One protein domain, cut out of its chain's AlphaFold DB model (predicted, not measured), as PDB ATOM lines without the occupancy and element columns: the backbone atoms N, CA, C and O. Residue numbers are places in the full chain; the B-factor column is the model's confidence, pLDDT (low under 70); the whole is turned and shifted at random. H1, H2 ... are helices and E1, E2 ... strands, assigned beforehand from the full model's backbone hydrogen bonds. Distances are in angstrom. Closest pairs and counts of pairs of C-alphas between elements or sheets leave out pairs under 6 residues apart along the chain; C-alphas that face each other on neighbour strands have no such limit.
ATOM      1  N   THR A 753      -3.070  23.043  42.616       82.81
ATOM      2  CA  THR A 753      -3.994  22.973  41.483       82.81
ATOM      3  C   THR A 753      -3.219  22.973  40.189       82.81
ATOM      4  O   THR A 753      -2.258  23.730  40.048       82.81
ATOM      5  N   LEU A 754      -3.712  22.225  39.216       74.31
ATOM      6  CA  LEU A 754      -3.166  22.252  37.876       74.31
ATOM      7  C   LEU A 754      -4.291  22.241  36.842       74.31
ATOM      8  O   LEU A 754      -5.256  21.505  36.988       74.31
ATOM      9  N   ILE A 755      -4.185  23.070  35.808       72.19
ATOM     10  CA  ILE A 755      -5.211  23.195  34.773       72.19
ATOM     11  C   ILE A 755      -4.607  22.768  33.440       72.19
ATOM     12  O   ILE A 755      -3.624  23.358  32.994       72.19
ATOM     13  N   GLU A 756      -5.209  21.765  32.801       64.56
ATOM     14  CA  GLU A 756      -4.866  21.411  31.427       64.56
ATOM     15  C   GLU A 756      -5.363  22.513  30.478       64.56
ATOM     16  O   GLU A 756      -6.545  22.864  30.461       64.56
ATOM     17  N   SER A 757      -4.439  23.096  29.713       54.59
ATOM     18  CA  SER A 757      -4.713  24.207  28.788       54.59
ATOM     19  C   SER A 757      -4.794  23.751  27.328       54.59
ATOM     20  O   SER A 757      -5.246  24.511  26.468       54.59
ATOM     21  N   ASN A 758      -4.403  22.505  27.044       58.03
ATOM     22  CA  ASN A 758      -4.515  21.884  25.737       58.03
ATOM     23  C   ASN A 758      -5.977  21.534  25.427       58.03
ATOM     24  O   ASN A 758      -6.580  20.648  26.025       58.03
ATOM     25  N   ASN A 759      -6.538  22.194  24.416       52.47
ATOM     26  CA  ASN A 759      -7.898  21.945  23.940       52.47
ATOM     27  C   ASN A 759      -8.088  20.587  23.237       52.47
ATOM     28  O   ASN A 759      -9.221  20.247  22.905       52.47
ATOM     29  N   ARG A 760      -7.005  19.835  22.992       50.56
ATOM     30  CA  ARG A 760      -7.033  18.473  22.444       50.56
ATOM     31  C   ARG A 760      -6.895  17.372  23.489       50.56
ATOM     32  O   ARG A 760      -6.945  16.239  23.046       50.56
ATOM     33  N   ALA A 761      -6.707  17.696  24.779       55.12
ATOM     34  CA  ALA A 761      -6.450  16.790  25.914       55.12
ATOM     35  C   ALA A 761      -7.026  15.370  25.731       55.12
ATOM     36  O   ALA A 761      -8.115  15.047  26.199       55.12
ATOM     37  N   ASP A 762      -6.272  14.538  25.015       57.03
ATOM     38  CA  ASP A 762      -6.665  13.218  24.514       57.03
ATOM     39  C   ASP A 762      -6.300  12.122  25.524       57.03
ATOM     40  O   ASP A 762      -6.443  10.934  25.253       57.03
ATOM     41  N   GLY A 763      -5.827  12.546  26.700       61.81
ATOM     42  CA  GLY A 763      -5.333  11.710  27.776       61.81
ATOM     43  C   GLY A 763      -3.926  11.160  27.543       61.81
ATOM     44  O   GLY A 763      -3.388  10.568  28.466       61.81
ATOM     45  N   PHE A 764      -3.279  11.351  26.388       63.22
ATOM     46  CA  PHE A 764      -1.929  10.828  26.157       63.22
ATOM     47  C   PHE A 764      -0.853  11.877  26.438       63.22
ATOM     48  O   PHE A 764      -0.913  13.018  25.986       63.22
ATOM     49  N   TYR A 765       0.196  11.465  27.147       60.62
ATOM     50  CA  TYR A 765       1.337  12.325  27.458       60.62
ATOM     51  C   TYR A 765       2.308  12.450  26.283       60.62
ATOM     52  O   TYR A 765       3.042  13.428  26.226       60.62
ATOM     53  N   LYS A 766       2.288  11.502  25.332       57.53
ATOM     54  CA  LYS A 766       3.029  11.538  24.057       57.53
ATOM     55  C   LYS A 766       2.070  11.193  22.908       57.53
ATOM     56  O   LYS A 766       1.405  10.160  22.970       57.53
ATOM     57  N   GLN A 767       1.998  12.025  21.863       50.16
ATOM     58  CA  GLN A 767       1.055  11.828  20.744       50.16
ATOM     59  C   GLN A 767       1.437  10.670  19.805       50.16
ATOM     60  O   GLN A 767       0.560  10.084  19.170       50.16
ATOM     61  N   ASP A 768       2.711  10.274  19.750       50.72
ATOM     62  CA  ASP A 768       3.172   9.074  19.055       50.72
ATOM     63  C   ASP A 768       4.499   8.539  19.628       50.72
ATOM     64  O   ASP A 768       5.249   9.224  20.312       50.72
ATOM     65  N   ALA A 769       4.783   7.259  19.375       41.72
ATOM     66  CA  ALA A 769       6.019   6.607  19.823       41.72
ATOM     67  C   ALA A 769       7.215   6.851  18.876       41.72
ATOM     68  O   ALA A 769       8.247   6.215  19.048       41.72
ATOM     69  N   ASN A 770       7.047   7.670  17.825       41.72
ATOM     70  CA  ASN A 770       8.026   7.848  16.742       41.72
ATOM     71  C   ASN A 770       8.134   9.290  16.190       41.72
ATOM     72  O   ASN A 770       8.857   9.458  15.206       41.72
ATOM     73  N   SER A 771       7.449  10.312  16.727       43.41
ATOM     74  CA  SER A 771       7.779  11.703  16.382       43.41
ATOM     75  C   SER A 771       8.600  12.355  17.482       43.41
ATOM     76  O   SER A 771       8.249  12.326  18.657       43.41
ATOM     77  N   ASP A 772       9.668  13.022  17.057       40.34
ATOM     78  CA  ASP A 772      10.416  13.992  17.857       40.34
ATOM     79  C   ASP A 772       9.645  15.328  18.008       40.34
ATOM     80  O   ASP A 772      10.234  16.351  18.354       40.34
ATOM     81  N   SER A 773       8.340  15.381  17.691       43.09
ATOM     82  CA  SER A 773       7.537  16.601  17.852       43.09
ATOM     83  C   SER A 773       6.789  16.598  19.181       43.09
ATOM     84  O   SER A 773       5.629  16.207  19.284       43.09
ATOM     85  N   ASP A 774       7.505  17.080  20.193       50.19
ATOM     86  CA  ASP A 774       7.038  17.410  21.533       50.19
ATOM     87  C   ASP A 774       5.776  18.283  21.533       50.19
ATOM     88  O   ASP A 774       5.827  19.476  21.231       50.19
ATOM     89  N   VAL A 775       4.659  17.731  22.006       49.75
ATOM     90  CA  VAL A 775       3.670  18.512  22.768       49.75
ATOM     91  C   VAL A 775       3.178  17.679  23.951       49.75
ATOM     92  O   VAL A 775       1.984  17.482  24.155       49.75
ATOM     93  N   VAL A 776       4.107  17.168  24.762       50.41
ATOM     94  CA  VAL A 776       3.772  16.830  26.151       50.41
ATOM     95  C   VAL A 776       3.368  18.153  26.803       50.41
ATOM     96  O   VAL A 776       4.167  19.093  26.762       50.41
ATOM     97  N   ALA A 777       2.151  18.281  27.349       51.84
ATOM     98  CA  ALA A 777       1.756  19.524  28.019       51.84
ATOM     99  C   ALA A 777       2.845  19.897  29.051       51.84
ATOM    100  O   ALA A 777       3.328  18.996  29.745       51.84
ATOM    101  N   PRO A 778       3.265  21.175  29.170       52.03
ATOM    102  CA  PRO A 778       4.378  21.573  30.045       52.03
ATOM    103  C   PRO A 778       4.275  21.032  31.482       52.03
ATOM    104  O   PRO A 778       5.288  20.772  32.127       52.03
ATOM    105  N   PHE A 779       3.043  20.796  31.944       53.16
ATOM    106  CA  PHE A 779       2.690  20.044  33.147       53.16
ATOM    107  C   PHE A 779       3.380  18.673  33.259       53.16
ATOM    108  O   PHE A 779       4.109  18.424  34.220       53.16
ATOM    109  N   PHE A 780       3.147  17.774  32.302       57.62
ATOM    110  CA  PHE A 780       3.653  16.408  32.369       57.62
ATOM    111  C   PHE A 780       5.177  16.393  32.234       57.62
ATOM    112  O   PHE A 780       5.835  15.634  32.931       57.62
ATOM    113  N   GLN A 781       5.771  17.312  31.467       59.06
ATOM    114  CA  GLN A 781       7.232  17.407  31.339       59.06
ATOM    115  C   GLN A 781       7.949  17.601  32.689       59.06
ATOM    116  O   GLN A 781       9.025  17.045  32.908       59.06
ATOM    117  N   GLN A 782       7.360  18.377  33.608       56.50
ATOM    118  CA  GLN A 782       7.943  18.621  34.932       56.50
ATOM    119  C   GLN A 782       7.795  17.415  35.864       56.50
ATOM    120  O   GLN A 782       8.735  17.078  36.581       56.50
ATOM    121  N   LEU A 783       6.638  16.746  35.833       61.22
ATOM    122  CA  LEU A 783       6.376  15.573  36.666       61.22
ATOM    123  C   LEU A 783       7.179  14.349  36.192       61.22
ATOM    124  O   LEU A 783       7.711  13.616  37.022       61.22
ATOM    125  N   PHE A 784       7.342  14.182  34.873       65.12
ATOM    126  CA  PHE A 784       8.179  13.145  34.264       65.12
ATOM    127  C   PHE A 784       9.649  13.297  34.669       65.12
ATOM    128  O   PHE A 784      10.228  12.340  35.166       65.12
ATOM    129  N   LYS A 785      10.231  14.503  34.588       63.44
ATOM    130  CA  LYS A 785      11.625  14.758  35.015       63.44
ATOM    131  C   LYS A 785      11.927  14.386  36.471       63.44
ATOM    132  O   LYS A 785      13.082  14.143  36.802       63.44
ATOM    133  N   ALA A 786      10.928  14.410  37.353       54.47
ATOM    134  CA  ALA A 786      11.102  14.058  38.762       54.47
ATOM    135  C   ALA A 786      11.049  12.541  39.023       54.47
ATOM    136  O   ALA A 786      11.486  12.096  40.086       54.47
ATOM    137  N   ILE A 787      10.489  11.770  38.086       63.59
ATOM    138  CA  ILE A 787      10.278  10.320  38.196       63.59
ATOM    139  C   ILE A 787      11.268   9.548  37.313       63.59
ATOM    140  O   ILE A 787      11.705   8.481  37.728       63.59
ATOM    141  N   ASP A 788      11.641  10.099  36.155       65.12
ATOM    142  CA  ASP A 788      12.665   9.593  35.230       65.12
ATOM    143  C   ASP A 788      14.063   9.717  35.872       65.12
ATOM    144  O   ASP A 788      14.734  10.757  35.823       65.12
ATOM    145  N   THR A 789      14.456   8.658  36.580       62.06
ATOM    146  CA  THR A 789      15.689   8.575  37.370       62.06
ATOM    147  C   THR A 789      16.876   8.064  36.571       62.06
ATOM    148  O   THR A 789      18.015   8.320  36.976       62.06
ATOM    149  N   ASP A 790      16.637   7.327  35.484       63.81
ATOM    150  CA  ASP A 790      17.698   6.869  34.587       63.81
ATOM    151  C   ASP A 790      17.947   7.814  33.398       63.81
ATOM    152  O   ASP A 790      18.985   7.693  32.735       63.81
ATOM    153  N   HIS A 791      17.107   8.846  33.261       66.94
ATOM    154  CA  HIS A 791      17.194   9.934  32.290       66.94
ATOM    155  C   HIS A 791      17.114   9.444  30.842       66.94
ATOM    156  O   HIS A 791      17.766  10.014  29.957       66.94
ATOM    157  N   ASP A 792      16.339   8.384  30.603       63.50
ATOM    158  CA  ASP A 792      16.119   7.821  29.274       63.50
ATOM    159  C   ASP A 792      15.027   8.561  28.473       63.50
ATOM    160  O   ASP A 792      14.900   8.352  27.262       63.50
ATOM    161  N   GLY A 793      14.320   9.509  29.105       60.16
ATOM    162  CA  GLY A 793      13.262  10.308  28.485       60.16
ATOM    163  C   GLY A 793      11.895   9.614  28.463       60.16
ATOM    164  O   GLY A 793      10.944  10.145  27.870       60.16
ATOM    165  N   ASP A 794      11.779   8.459  29.109       61.44
ATOM    166  CA  ASP A 794      10.558   7.726  29.406       61.44
ATOM    167  C   ASP A 794      10.403   7.553  30.931       61.44
ATOM    168  O   ASP A 794      11.276   7.880  31.722       61.44
ATOM    169  N   VAL A 795       9.217   7.135  31.380       65.62
ATOM    170  CA  VAL A 795       8.986   6.782  32.789       65.62
ATOM    171  C   VAL A 795       8.561   5.327  32.826       65.62
ATOM    172  O   VAL A 795       7.454   4.959  32.417       65.62
ATOM    173  N   SER A 796       9.469   4.478  33.291       66.12
ATOM    174  CA  SER A 796       9.238   3.043  33.381       66.12
ATOM    175  C   SER A 796       8.319   2.686  34.556       66.12
ATOM    176  O   SER A 796       8.167   3.419  35.539       66.12
ATOM    177  N   LEU A 797       7.721   1.490  34.507       66.06
ATOM    178  CA  LEU A 797       6.929   0.977  35.628       66.06
ATOM    179  C   LEU A 797       7.763   0.862  36.915       66.06
ATOM    180  O   LEU A 797       7.256   1.104  38.009       66.06
ATOM    181  N   SER A 798       9.039   0.495  36.786       68.25
ATOM    182  CA  SER A 798       9.951   0.383  37.922       68.25
ATOM    183  C   SER A 798      10.227   1.741  38.564       68.25
ATOM    184  O   SER A 798      10.262   1.832  39.789       68.25
ATOM    185  N   GLU A 799      10.349   2.800  37.772       71.56
ATOM    186  CA  GLU A 799      10.532   4.161  38.281       71.56
ATOM    187  C   GLU A 799       9.283   4.704  38.957       71.56
ATOM    188  O   GLU A 799       9.379   5.261  40.048       71.56
ATOM    189  N   LEU A 800       8.098   4.443  38.394       70.62
ATOM    190  CA  LEU A 800       6.834   4.750  39.067       70.62
ATOM    191  C   LEU A 800       6.736   4.020  40.409       70.62
ATOM    192  O   LEU A 800       6.452   4.637  41.433       70.62
ATOM    193  N   GLN A 801       7.033   2.721  40.449       72.25
ATOM    194  CA  GLN A 801       7.022   1.961  41.702       72.25
ATOM    195  C   GLN A 801       7.997   2.537  42.733       72.25
ATOM    196  O   GLN A 801       7.627   2.703  43.895       72.25
ATOM    197  N   LEU A 802       9.216   2.895  42.322       70.44
ATOM    198  CA  LEU A 802      10.195   3.535  43.202       70.44
ATOM    199  C   LEU A 802       9.720   4.915  43.677       70.44
ATOM    200  O   LEU A 802       9.868   5.237  44.859       70.44
ATOM    201  N   ALA A 803       9.084   5.697  42.805       69.44
ATOM    202  CA  ALA A 803       8.530   7.003  43.135       69.44
ATOM    203  C   ALA A 803       7.387   6.917  44.156       69.44
ATOM    204  O   ALA A 803       7.354   7.696  45.106       69.44
ATOM    205  N   PHE A 804       6.494   5.933  44.024       72.50
ATOM    206  CA  PHE A 804       5.404   5.702  44.976       72.50
ATOM    207  C   PHE A 804       5.856   4.988  46.262       72.50
ATOM    208  O   PHE A 804       5.179   5.082  47.294       72.50
ATOM    209  N   GLN A 805       6.999   4.297  46.249       70.06
ATOM    210  CA  GLN A 805       7.648   3.781  47.460       70.06
ATOM    211  C   GLN A 805       8.383   4.882  48.234       70.06
ATOM    212  O   GLN A 805       8.382   4.851  49.467       70.06
ATOM    213  N   ASN A 806       8.941   5.877  47.540       68.50
ATOM    214  CA  ASN A 806       9.505   7.076  48.149       68.50
ATOM    215  C   ASN A 806       8.384   7.930  48.752       68.50
ATOM    216  O   ASN A 806       7.486   8.402  48.055       68.50
ATOM    217  N   ARG A 807       8.419   8.143  50.070       68.38
ATOM    218  CA  ARG A 807       7.336   8.842  50.762       68.38
ATOM    219  C   ARG A 807       7.183  10.282  50.281       68.38
ATOM    220  O   ARG A 807       6.060  10.708  50.033       68.38
ATOM    221  N   SER A 808       8.285  11.017  50.163       65.94
ATOM    222  CA  SER A 808       8.274  12.437  49.799       65.94
ATOM    223  C   SER A 808       7.740  12.647  48.385       65.94
ATOM    224  O   SER A 808       6.908  13.524  48.165       65.94
ATOM    225  N   LEU A 809       8.161  11.812  47.434       69.06
ATOM    226  CA  LEU A 809       7.677  11.890  46.056       69.06
ATOM    227  C   LEU A 809       6.211  11.437  45.941       69.06
ATOM    228  O   LEU A 809       5.418  12.115  45.291       69.06
ATOM    229  N   ARG A 810       5.804  10.380  46.659       76.44
ATOM    230  CA  ARG A 810       4.389   9.987  46.762       76.44
ATOM    231  C   ARG A 810       3.515  11.107  47.332       76.44
ATOM    232  O   ARG A 810       2.431  11.349  46.813       76.44
ATOM    233  N   GLU A 811       3.954  11.776  48.398       74.88
ATOM    234  CA  GLU A 811       3.205  12.882  49.009       74.88
ATOM    235  C   GLU A 811       3.073  14.082  48.062       74.88
ATOM    236  O   GLU A 811       2.018  14.711  48.043       74.88
ATOM    237  N   LEU A 812       4.099  14.367  47.251       75.31
ATOM    238  CA  LEU A 812       4.021  15.381  46.199       75.31
ATOM    239  C   LEU A 812       2.953  15.013  45.160       75.31
ATOM    240  O   LEU A 812       2.038  15.797  44.923       75.31
ATOM    241  N   ILE A 813       3.045  13.809  44.584       77.19
ATOM    242  CA  ILE A 813       2.150  13.340  43.516       77.19
ATOM    243  C   ILE A 813       0.692  13.288  43.999       77.19
ATOM    244  O   ILE A 813      -0.207  13.791  43.328       77.19
ATOM    245  N   ASN A 814       0.453  12.747  45.197       86.06
ATOM    246  CA  ASN A 814      -0.895  12.586  45.751       86.06
ATOM    247  C   ASN A 814      -1.591  13.919  46.096       86.06
ATOM    248  O   ASN A 814      -2.802  13.929  46.313       86.06
ATOM    249  N   ARG A 815      -0.854  15.036  46.182       86.25
ATOM    250  CA  ARG A 815      -1.391  16.371  46.513       86.25
ATOM    251  C   ARG A 815      -1.590  17.270  45.287       86.25
ATOM    252  O   ARG A 815      -1.978  18.431  45.430       86.25
ATOM    253  N   ILE A 816      -1.377  16.746  44.084       85.12
ATOM    254  CA  ILE A 816      -1.734  17.432  42.841       85.12
ATOM    255  C   ILE A 816      -3.237  17.246  42.583       85.12
ATOM    256  O   ILE A 816      -3.757  16.127  42.594       85.12
ATOM    257  N   VAL A 817      -3.930  18.358  42.331       89.69
ATOM    258  CA  VAL A 817      -5.365  18.438  42.012       89.69
ATOM    259  C   VAL A 817      -5.496  18.962  40.584       89.69
ATOM    260  O   VAL A 817      -5.568  20.177  40.377       89.69
ATOM    261  N   PRO A 818      -5.433  18.090  39.571       85.12
ATOM    262  CA  PRO A 818      -5.517  18.497  38.180       85.12
ATOM    263  C   PRO A 818      -6.973  18.656  37.731       85.12
ATOM    264  O   PRO A 818      -7.867  17.930  38.173       85.12
ATOM    265  N   ARG A 819      -7.197  19.578  36.798       85.00
ATOM    266  CA  ARG A 819      -8.445  19.734  36.057       85.00
ATOM    267  C   ARG A 819      -8.305  19.070  34.692       85.00
ATOM    268  O   ARG A 819      -7.625  19.606  33.820       85.00
ATOM    269  N   HIS A 820      -8.953  17.922  34.519       81.62
ATOM    270  CA  HIS A 820      -8.892  17.105  33.304       81.62
ATOM    271  C   HIS A 820     -10.228  16.365  33.084       81.62
ATOM    272  O   HIS A 820     -10.942  16.087  34.054       81.62
ATOM    273  N   PRO A 821     -10.639  16.044  31.846       81.50
ATOM    274  CA  PRO A 821     -11.733  15.098  31.620       81.50
ATOM    275  C   PRO A 821     -11.490  13.747  32.318       81.50
ATOM    276  O   PRO A 821     -10.355  13.286  32.418       81.50
ATOM    277  N   SER A 822     -12.546  13.098  32.807       85.88
ATOM    278  CA  SER A 822     -12.438  11.723  33.323       85.88
ATOM    279  C   SER A 822     -12.113  10.740  32.186       85.88
ATOM    280  O   SER A 822     -12.461  10.991  31.026       85.88
ATOM    281  N   GLU A 823     -11.473   9.615  32.518       83.94
ATOM    282  CA  GLU A 823     -11.170   8.514  31.585       83.94
ATOM    283  C   GLU A 823     -12.434   7.935  30.937       83.94
ATOM    284  O   GLU A 823     -12.397   7.432  29.819       83.94
ATOM    285  N   TRP A 824     -13.570   8.069  31.624       89.38
ATOM    286  CA  TRP A 824     -14.849   7.447  31.274       89.38
ATOM    287  C   TRP A 824     -15.819   8.396  30.551       89.38
ATOM    288  O   TRP A 824     -16.999   8.075  30.376       89.38
ATOM    289  N   HIS A 825     -15.337   9.584  30.169       87.56
ATOM    290  CA  HIS A 825     -16.082  10.593  29.414       87.56
ATOM    291  C   HIS A 825     -15.850  10.439  27.905       87.56
ATOM    292  O   HIS A 825     -14.753  10.082  27.473       87.56
ATOM    293  N   GLN A 826     -16.862  10.762  27.096       85.62
ATOM    294  CA  GLN A 826     -16.862  10.497  25.654       85.62
ATOM    295  C   GLN A 826     -15.616  11.002  24.895       85.62
ATOM    296  O   GLN A 826     -15.025  10.194  24.185       85.62
ATOM    297  N   PRO A 827     -15.143  12.257  25.049       79.50
ATOM    298  CA  PRO A 827     -13.953  12.737  24.339       79.50
ATOM    299  C   PRO A 827     -12.687  11.929  24.654       79.50
ATOM    300  O   PRO A 827     -11.880  11.676  23.764       79.50
ATOM    301  N   THR A 828     -12.523  11.489  25.906       79.00
ATOM    302  CA  THR A 828     -11.380  10.669  26.329       79.00
ATOM    303  C   THR A 828     -11.474   9.261  25.739       79.00
ATOM    304  O   THR A 828     -10.500   8.743  25.199       79.00
ATOM    305  N   ILE A 829     -12.665   8.653  25.772       84.12
ATOM    306  CA  ILE A 829     -12.921   7.334  25.176       84.12
ATOM    307  C   ILE A 829     -12.696   7.352  23.656       84.12
ATOM    308  O   ILE A 829     -12.071   6.438  23.113       84.12
ATOM    309  N   GLU A 830     -13.160   8.396  22.966       83.56
ATOM    310  CA  GLU A 830     -12.945   8.588  21.527       83.56
ATOM    311  C   GLU A 830     -11.452   8.706  21.194       83.56
ATOM    312  O   GLU A 830     -10.982   8.044  20.267       83.56
ATOM    313  N   ALA A 831     -10.685   9.452  21.994       77.31
ATOM    314  CA  ALA A 831      -9.237   9.553  21.848       77.31
ATOM    315  C   ALA A 831      -8.514   8.206  22.022       77.31
ATOM    316  O   ALA A 831      -7.681   7.836  21.188       77.31
ATOM    317  N   ILE A 832      -8.854   7.433  23.063       77.81
ATOM    318  CA  ILE A 832      -8.289   6.089  23.279       77.81
ATOM    319  C   ILE A 832      -8.622   5.189  22.087       77.81
ATOM    320  O   ILE A 832      -7.745   4.504  21.558       77.81
ATOM    321  N   LYS A 833      -9.875   5.210  21.626       82.69
ATOM    322  CA  LYS A 833     -10.318   4.429  20.470       82.69
ATOM    323  C   LYS A 833      -9.522   4.781  19.214       82.69
ATOM    324  O   LYS A 833      -9.038   3.877  18.533       82.69
ATOM    325  N   GLU A 834      -9.359   6.067  18.909       81.94
ATOM    326  CA  GLU A 834      -8.546   6.510  17.774       81.94
ATOM    327  C   GLU A 834      -7.091   6.047  17.891       81.94
ATOM    328  O   GLU A 834      -6.497   5.627  16.897       81.94
ATOM    329  N   TRP A 835      -6.510   6.101  19.090       76.62
ATOM    330  CA  TRP A 835      -5.145   5.642  19.337       76.62
ATOM    331  C   TRP A 835      -4.988   4.130  19.113       76.62
ATOM    332  O   TRP A 835      -4.064   3.702  18.410       76.62
ATOM    333  N   VAL A 836      -5.909   3.320  19.647       78.44
ATOM    334  CA  VAL A 836      -5.931   1.856  19.464       78.44
ATOM    335  C   VAL A 836      -6.077   1.509  17.981       78.44
ATOM    336  O   VAL A 836      -5.354   0.654  17.465       78.44
ATOM    337  N   GLU A 837      -6.951   2.217  17.269       80.81
ATOM    338  CA  GLU A 837      -7.207   2.002  15.848       80.81
ATOM    339  C   GLU A 837      -6.011   2.413  14.969       80.81
ATOM    340  O   GLU A 837      -5.632   1.676  14.057       80.81
ATOM    341  N   LYS A 838      -5.329   3.524  15.287       77.88
ATOM    342  CA  LYS A 838      -4.072   3.924  14.624       77.88
ATOM    343  C   LYS A 838      -2.967   2.890  14.838       77.88
ATOM    344  O   LYS A 838      -2.267   2.533  13.892       77.88
ATOM    345  N   ARG A 839      -2.814   2.366  16.062       74.69
ATOM    346  CA  ARG A 839      -1.859   1.282  16.366       74.69
ATOM    347  C   ARG A 839      -2.172   0.023  15.566       74.69
ATOM    348  O   ARG A 839      -1.243  -0.593  15.044       74.69
ATOM    349  N   ARG A 840      -3.456  -0.325  15.439       76.94
ATOM    350  CA  ARG A 840      -3.921  -1.450  14.624       76.94
ATOM    351  C   ARG A 840      -3.525  -1.282  13.157       76.94
ATOM    352  O   ARG A 840      -2.888  -2.171  12.601       76.94
ATOM    353  N   GLN A 841      -3.838  -0.130  12.565       76.06
ATOM    354  CA  GLN A 841      -3.507   0.188  11.170       76.06
ATOM    355  C   GLN A 841      -1.992   0.174  10.925       76.06
ATOM    356  O   GLN A 841      -1.518  -0.485  10.005       76.06
ATOM    357  N   HIS A 842      -1.214   0.805  11.807       71.31
ATOM    358  CA  HIS A 842       0.249   0.844  11.707       71.31
ATOM    359  C   HIS A 842       0.900  -0.543  11.822       71.31
ATOM    360  O   HIS A 842       1.882  -0.840  11.138       71.31
ATOM    361  N   GLY A 843       0.358  -1.409  12.683       70.19
ATOM    362  CA  GLY A 843       0.773  -2.809  12.798       70.19
ATOM    363  C   GLY A 843       0.456  -3.634  11.549       70.19
ATOM    364  O   GLY A 843       1.264  -4.464  11.133       70.19
ATOM    365  N   GLU A 844      -0.689  -3.376  10.912       72.25
ATOM    366  CA  GLU A 844      -1.079  -4.014   9.650       72.25
ATOM    367  C   GLU A 844      -0.211  -3.563   8.470       72.25
ATOM    368  O   GLU A 844       0.219  -4.405   7.681       72.25
ATOM    369  N   GLU A 845       0.098  -2.269   8.378       75.62
ATOM    370  CA  GLU A 845       0.935  -1.692   7.318       75.62
ATOM    371  C   GLU A 845       2.389  -2.179   7.371       75.62
ATOM    372  O   GLU A 845       2.994  -2.441   6.330       75.62
ATOM    373  N   ARG A 846       2.960  -2.342   8.574       70.50
ATOM    374  CA  ARG A 846       4.326  -2.870   8.756       70.50
ATOM    375  C   ARG A 846       4.436  -4.380   8.516       70.50
ATOM    376  O   ARG A 846       5.546  -4.879   8.326       70.50
ATOM    377  N   GLY A 847       3.309  -5.093   8.498       65.25
ATOM    378  CA  GLY A 847       3.258  -6.550   8.410       65.25
ATOM    379  C   GLY A 847       3.769  -7.255   9.677       65.25
ATOM    380  O   GLY A 847       4.388  -6.659  10.555       65.25
ATOM    381  N   GLY A 848       3.504  -8.562   9.786       65.69
ATOM    382  CA  GLY A 848       4.017  -9.410  10.877       65.69
ATOM    383  C   GLY A 848       3.069  -9.628  12.061       65.69
ATOM    384  O   GLY A 848       3.371 -10.444  12.927       65.69
ATOM    385  N   TRP A 849       1.911  -8.966  12.099       71.62
ATOM    386  CA  TRP A 849       0.860  -9.293  13.065       71.62
ATOM    387  C   TRP A 849       0.040 -10.496  12.611       71.62
ATOM    388  O   TRP A 849      -0.370 -10.588  11.452       71.62
ATOM    389  N   SER A 850      -0.209 -11.400  13.551       72.56
ATOM    390  CA  SER A 850      -1.057 -12.567  13.347       72.56
ATOM    391  C   SER A 850      -2.537 -12.154  13.257       72.56
ATOM    392  O   SER A 850      -2.923 -11.080  13.729       72.56
ATOM    393  N   GLU A 851      -3.387 -12.982  12.644       74.69
ATOM    394  CA  GLU A 851      -4.831 -12.697  12.554       74.69
ATOM    395  C   GLU A 851      -5.479 -12.632  13.946       74.69
ATOM    396  O   GLU A 851      -6.399 -11.844  14.167       74.69
ATOM    397  N   GLY A 852      -4.935 -13.377  14.916       72.19
ATOM    398  CA  GLY A 852      -5.315 -13.277  16.326       72.19
ATOM    399  C   GLY A 852      -5.104 -11.889  16.905       72.19
ATOM    400  O   GLY A 852      -6.024 -11.327  17.492       72.19
ATOM    401  N   VAL A 853      -3.929 -11.292  16.682       73.50
ATOM    402  CA  VAL A 853      -3.629  -9.941  17.178       73.50
ATOM    403  C   VAL A 853      -4.596  -8.916  16.584       73.50
ATOM    404  O   VAL A 853      -5.168  -8.121  17.324       73.50
ATOM    405  N   LYS A 854      -4.858  -8.963  15.273       73.81
ATOM    406  CA  LYS A 854      -5.801  -8.036  14.617       73.81
ATOM    407  C   LYS A 854      -7.212  -8.136  15.200       73.81
ATOM    408  O   LYS A 854      -7.856  -7.119  15.461       73.81
ATOM    409  N   ALA A 855      -7.681  -9.360  15.432       74.25
ATOM    410  CA  ALA A 855      -8.988  -9.611  16.018       74.25
ATOM    411  C   ALA A 855      -9.077  -9.144  17.486       74.25
ATOM    412  O   ALA A 855     -10.108  -8.587  17.866       74.25
ATOM    413  N   LEU A 856      -8.002  -9.258  18.278       75.31
ATOM    414  CA  LEU A 856      -7.960  -8.706  19.640       75.31
ATOM    415  C   LEU A 856      -8.166  -7.190  19.647       75.31
ATOM    416  O   LEU A 856      -9.034  -6.714  20.375       75.31
ATOM    417  N   PHE A 857      -7.448  -6.444  18.796       77.81
ATOM    418  CA  PHE A 857      -7.597  -4.983  18.692       77.81
ATOM    419  C   PHE A 857      -9.039  -4.572  18.380       77.81
ATOM    420  O   PHE A 857      -9.559  -3.638  18.985       77.81
ATOM    421  N   LYS A 858      -9.716  -5.301  17.484       75.94
ATOM    422  CA  LYS A 858     -11.128  -5.051  17.178       75.94
ATOM    423  C   LYS A 858     -12.022  -5.254  18.407       75.94
ATOM    424  O   LYS A 858     -12.833  -4.390  18.717       75.94
ATOM    425  N   THR A 859     -11.862  -6.374  19.114       77.12
ATOM    426  CA  THR A 859     -12.662  -6.642  20.322       77.12
ATOM    427  C   THR A 859     -12.364  -5.655  21.454       77.12
ATOM    428  O   THR A 859     -13.243  -5.350  22.254       77.12
ATOM    429  N   GLU A 860     -11.140  -5.126  21.511       80.50
ATOM    430  CA  GLU A 860     -10.733  -4.129  22.498       80.50
ATOM    431  C   GLU A 860     -11.374  -2.764  22.232       80.50
ATOM    432  O   GLU A 860     -11.841  -2.119  23.166       80.50
ATOM    433  N   VAL A 861     -11.504  -2.357  20.964       81.25
ATOM    434  CA  VAL A 861     -12.289  -1.169  20.585       81.25
ATOM    435  C   VAL A 861     -13.751  -1.314  21.018       81.25
ATOM    436  O   VAL A 861     -14.292  -0.401  21.636       81.25
ATOM    437  N   GLU A 862     -14.371  -2.473  20.768       81.62
ATOM    438  CA  GLU A 862     -15.750  -2.753  21.207       81.62
ATOM    439  C   GLU A 862     -15.893  -2.680  22.739       81.62
ATOM    440  O   GLU A 862     -16.915  -2.222  23.251       81.62
ATOM    441  N   ARG A 863     -14.869  -3.110  23.488       83.75
ATOM    442  CA  ARG A 863     -14.830  -2.991  24.953       83.75
ATOM    443  C   ARG A 863     -14.736  -1.531  25.391       83.75
ATOM    444  O   ARG A 863     -15.512  -1.119  26.248       83.75
ATOM    445  N   ILE A 864     -13.813  -0.763  24.807       84.25
ATOM    446  CA  ILE A 864     -13.568   0.653  25.126       84.25
ATOM    447  C   ILE A 864     -14.827   1.495  24.912       84.25
ATOM    448  O   ILE A 864     -15.193   2.275  25.786       84.25
ATOM    449  N   GLU A 865     -15.546   1.287  23.807       84.06
ATOM    450  CA  GLU A 865     -16.807   1.992  23.532       84.06
ATOM    451  C   GLU A 865     -17.857   1.770  24.626       84.06
ATOM    452  O   GLU A 865     -18.594   2.687  24.981       84.06
ATOM    453  N   LYS A 866     -17.903   0.565  25.202       86.75
ATOM    454  CA  LYS A 866     -18.840   0.233  26.278       86.75
ATOM    455  C   LYS A 866     -18.436   0.807  27.635       86.75
ATOM    456  O   LYS A 866     -19.263   0.785  28.542       86.75
ATOM    457  N   LEU A 867     -17.207   1.289  27.816       88.12
ATOM    458  CA  LEU A 867     -16.759   1.897  29.078       88.12
ATOM    459  C   LEU A 867     -17.218   3.348  29.230       88.12
ATOM    460  O   LEU A 867     -17.236   3.861  30.345       88.12
ATOM    461  N   GLU A 868     -17.636   3.990  28.137       89.94
ATOM    462  CA  GLU A 868     -18.284   5.292  28.207       89.94
ATOM    463  C   GLU A 868     -19.599   5.166  28.992       89.94
ATOM    464  O   GLU A 868     -20.467   4.328  28.713       89.94
ATOM    465  N   PHE A 869     -19.722   5.991  30.025       90.44
ATOM    466  CA  PHE A 869     -20.973   6.140  30.764       90.44
ATOM    467  C   PHE A 869     -21.204   7.575  31.224       90.44
ATOM    468  O   PHE A 869     -22.346   7.958  31.471       90.44
ATOM    469  N   LEU A 870     -20.142   8.369  31.402       90.19
ATOM    470  CA  LEU A 870     -20.245   9.629  32.126       90.19
ATOM    471  C   LEU A 870     -21.077  10.665  31.365       90.19
ATOM    472  O   LEU A 870     -21.792  11.442  31.991       90.19
ATOM    473  N   SER A 871     -21.070  10.631  30.030       89.50
ATOM    474  CA  SER A 871     -21.898  11.515  29.191       89.50
ATOM    475  C   SER A 871     -23.387  11.182  29.291       89.50
ATOM    476  O   SER A 871     -24.234  11.999  28.931       89.50
ATOM    477  N   GLN A 872     -23.719   9.994  29.804       89.69
ATOM    478  CA  GLN A 872     -25.091   9.571  30.061       89.69
ATOM    479  C   GLN A 872     -25.602  10.117  31.403       89.69
ATOM    480  O   GLN A 872     -26.807  10.104  31.607       89.69
ATOM    481  N   VAL A 873     -24.736  10.657  32.282       90.19
ATOM    482  CA  VAL A 873     -25.060  11.192  33.623       90.19
ATOM    483  C   VAL A 873     -25.051  12.730  33.643       90.19
ATOM    484  O   VAL A 873     -24.051  13.337  34.031       90.19
ATOM    485  N   PRO A 874     -26.161  13.399  33.263       85.31
ATOM    486  CA  PRO A 874     -26.216  14.860  33.164       85.31
ATOM    487  C   PRO A 874     -26.064  15.582  34.512       85.31
ATOM    488  O   PRO A 874     -25.805  16.785  34.535       85.31
ATOM    489  N   GLU A 875     -26.227  14.883  35.641       85.62
ATOM    490  CA  GLU A 875     -26.000  15.417  36.988       85.62
ATOM    491  C   GLU A 875     -24.523  15.704  37.298       85.62
ATOM    492  O   GLU A 875     -24.235  16.356  38.307       85.62
ATOM    493  N   VAL A 876     -23.595  15.214  36.470       89.38
ATOM    494  CA  VAL A 876     -22.165  15.528  36.541       89.38
ATOM    495  C   VAL A 876     -21.819  16.465  35.390       89.38
ATOM    496  O   VAL A 876     -21.918  16.099  34.220       89.38
ATOM    497  N   ASN A 877     -21.353  17.678  35.694       83.81
ATOM    498  CA  ASN A 877     -20.923  18.623  34.661       83.81
ATOM    499  C   ASN A 877     -19.518  18.286  34.108       83.81
ATOM    500  O   ASN A 877     -18.564  19.045  34.273       83.81
ATOM    501  N   ALA A 878     -19.387  17.140  33.433       79.31
ATOM    502  CA  ALA A 878     -18.115  16.627  32.915       79.31
ATOM    503  C   ALA A 878     -17.553  17.429  31.720       79.31
ATOM    504  O   ALA A 878     -16.343  17.452  31.490       79.31
ATOM    505  N   GLY A 879     -18.409  18.148  30.984       67.75
ATOM    506  CA  GLY A 879     -18.043  18.847  29.746       67.75
ATOM    507  C   GLY A 879     -17.063  20.020  29.899       67.75
ATOM    508  O   GLY A 879     -16.566  20.523  28.896       67.75
ATOM    509  N   LYS A 880     -16.772  20.474  31.127       66.56
ATOM    510  CA  LYS A 880     -15.805  21.555  31.411       66.56
ATOM    511  C   LYS A 880     -14.487  21.059  32.023       66.56
ATOM    512  O   LYS A 880     -13.696  21.890  32.476       66.56
ATOM    513  N   GLY A 881     -14.252  19.745  32.035       78.94
ATOM    514  CA  GLY A 881     -13.166  19.118  32.792       78.94
ATOM    515  C   GLY A 881     -13.500  19.029  34.283       78.94
ATOM    516  O   GLY A 881     -14.192  19.893  34.822       78.94
ATOM    517  N   LEU A 882     -13.017  17.974  34.932       90.19
ATOM    518  CA  LEU A 882     -13.282  17.659  36.334       90.19
ATOM    519  C   LEU A 882     -12.008  17.839  37.155       90.19
ATOM    520  O   LEU A 882     -10.908  17.651  36.641       90.19
ATOM    521  N   TRP A 883     -12.155  18.207  38.423       92.69
ATOM    522  CA  TRP A 883     -11.040  18.303  39.361       92.69
ATOM    523  C   TRP A 883     -10.828  16.971  40.058       92.69
ATOM    524  O   TRP A 883     -11.715  16.530  40.786       92.69
ATOM    525  N   HIS A 884      -9.672  16.347  39.854       93.44
ATOM    526  CA  HIS A 884      -9.365  15.021  40.392       93.44
ATOM    527  C   HIS A 884      -8.592  15.118  41.701       93.44
ATOM    528  O   HIS A 884      -7.789  16.030  41.898       93.44
ATOM    529  N   PHE A 885      -8.845  14.176  42.601       95.31
ATOM    530  CA  PHE A 885      -8.162  14.065  43.883       95.31
ATOM    531  C   PHE A 885      -7.657  12.644  44.080       95.31
ATOM    532  O   PHE A 885      -8.357  11.678  43.776       95.31
ATOM    533  N   GLU A 886      -6.481  12.499  44.691       94.38
ATOM    534  CA  GLU A 886      -6.029  11.178  45.109       94.38
ATOM    535  C   GLU A 886      -6.944  10.657  46.238       94.38
ATOM    536  O   GLU A 886      -7.091  11.331  47.269       94.38
ATOM    537  N   PRO A 887      -7.573   9.472  46.089       94.38
ATOM    538  CA  PRO A 887      -8.645   9.077  46.994       94.38
ATOM    539  C   PRO A 887      -8.252   8.938  48.465       94.38
ATOM    540  O   PRO A 887      -9.044   9.251  49.355       94.38
ATOM    541  N   PHE A 888      -7.046   8.451  48.752       92.38
ATOM    542  CA  PHE A 888      -6.612   8.187  50.122       92.38
ATOM    543  C   PHE A 888      -6.136   9.479  50.802       92.38
ATOM    544  O   PHE A 888      -6.462   9.723  51.964       92.38
ATOM    545  N   GLU A 889      -5.421  10.337  50.079       89.56
ATOM    546  CA  GLU A 889      -4.909  11.618  50.552       89.56
ATOM    547  C   GLU A 889      -6.057  12.590  50.838       89.56
ATOM    548  O   GLU A 889      -6.047  13.241  51.881       89.56
ATOM    549  N   LEU A 890      -7.114  12.629  50.018       88.56
ATOM    550  CA  LEU A 890      -8.282  13.458  50.333       88.56
ATOM    551  C   LEU A 890      -8.948  13.018  51.647       88.56
ATOM    552  O   LEU A 890      -9.248  13.853  52.503       88.56
ATOM    553  N   VAL A 891      -9.115  11.704  51.855       87.38
ATOM    554  CA  VAL A 891      -9.641  11.135  53.112       87.38
ATOM    555  C   VAL A 891      -8.750  11.484  54.302       87.38
ATOM    556  O   VAL A 891      -9.267  11.759  55.381       87.38
ATOM    557  N   LYS A 892      -7.424  11.508  54.130       85.25
ATOM    558  CA  LYS A 892      -6.473  11.866  55.195       85.25
ATOM    559  C   LYS A 892      -6.724  13.266  55.756       85.25
ATOM    560  O   LYS A 892      -6.616  13.452  56.966       85.25
ATOM    561  N   TRP A 893      -7.058  14.227  54.893       85.12
ATOM    562  CA  TRP A 893      -7.166  15.640  55.274       85.12
ATOM    563  C   TRP A 893      -8.606  16.113  55.510       85.12
ATOM    564  O   TRP A 893      -8.849  16.913  56.417       85.12
ATOM    565  N   LEU A 894      -9.573  15.607  54.739       83.88
ATOM    566  CA  LEU A 894     -10.993  15.945  54.895       83.88
ATOM    567  C   LEU A 894     -11.745  14.995  55.832       83.88
ATOM    568  O   LEU A 894     -12.773  15.390  56.393       83.88
ATOM    569  N   GLY A 895     -11.235  13.773  56.024       70.44
ATOM    570  CA  GLY A 895     -11.788  12.782  56.939       70.44
ATOM    571  C   GLY A 895     -11.832  13.279  58.372       70.44
ATOM    572  O   GLY A 895     -11.037  14.134  58.763       70.44
TER     573      GLY A 895
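Overview. This is residues 753 to 895 of the 1153 residues of the protein "EF-hand domain-containing protein" of Pokkaliibacter plantistimulans (UniProt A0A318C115). A small three-stranded sheet, E1, E2 and E3, forms one corner of an open frame, and a long helical hairpin, H4 and H5, makes an arm on one side of it. Three short helices, H1, H2 and H3, make a loosely joined chain of corners on another side, and H6 follows E3. The 143 printed residues hold six named helices and three named strands, in the order E1 H1 H2 H3 E2 H4 H5 E3 H6; the mixed sheet runs E1 E2 E3 and the class is mostly helix. The whole is only just loose, close to compact, with a radius of gyration of the C-alphas of 17.7 A and spans of 51 by 45 by 26 A.

Along the chain. E2 is residues 816 to 820, E1 is 753 to 755, from C-alpha 753 at (-3.994, 22.973, 41.483), and E3 is 882 to 885. H4, residues 826 to 846, measures 30.2 A and H5, 851 to 867, 25.1 A. H1 is 778 to 787, H2 797 to 805, H3 807 to 814 and H6 887 to 894, ending at (-10.993, 15.945, 54.895).

Arrangement. E1 and E2 are parallel, with N 819 and O 754 2.7 A apart; E1, H1 H2 H3, E2 is a strand-helix-strand unit, two parallel neighbour strands with helices between. E2 and E3 are antiparallel, with N 820 and O 882 2.9 A apart. No named helix is on the sheet. H4 and H5 touch, Lys 833 to Val 861 closest at 5.9 A between C-alphas, at a shallow tilt of 7 degrees, opposite ways. H1 and H2 only just touch, with 3 pairs of C-alphas within 8 A, the closest Ile 787 and Glu 799 at 6.2 A. H2 and H3 touch only at the corner, and only just, with 3 pairs, the closest C-alphas Phe 804 and Arg 810 at 4.8 A. Every O i to N i+4 pair is within hydrogen-bond range in H2, H3 and H4, against 4 of 6 in H1, 12 of 13 in H5 and 3 of 4 in H6.

Size, cuts and confidence. The C-alphas of Gly 847 and Gly 895 are farthest apart, 54.4 A. The printed part has no cut; the links E1 to H1 and H5 to E3 are long. Mean pLDDT of the printed part is 73.0, with residues 756 to 798 among those under 70.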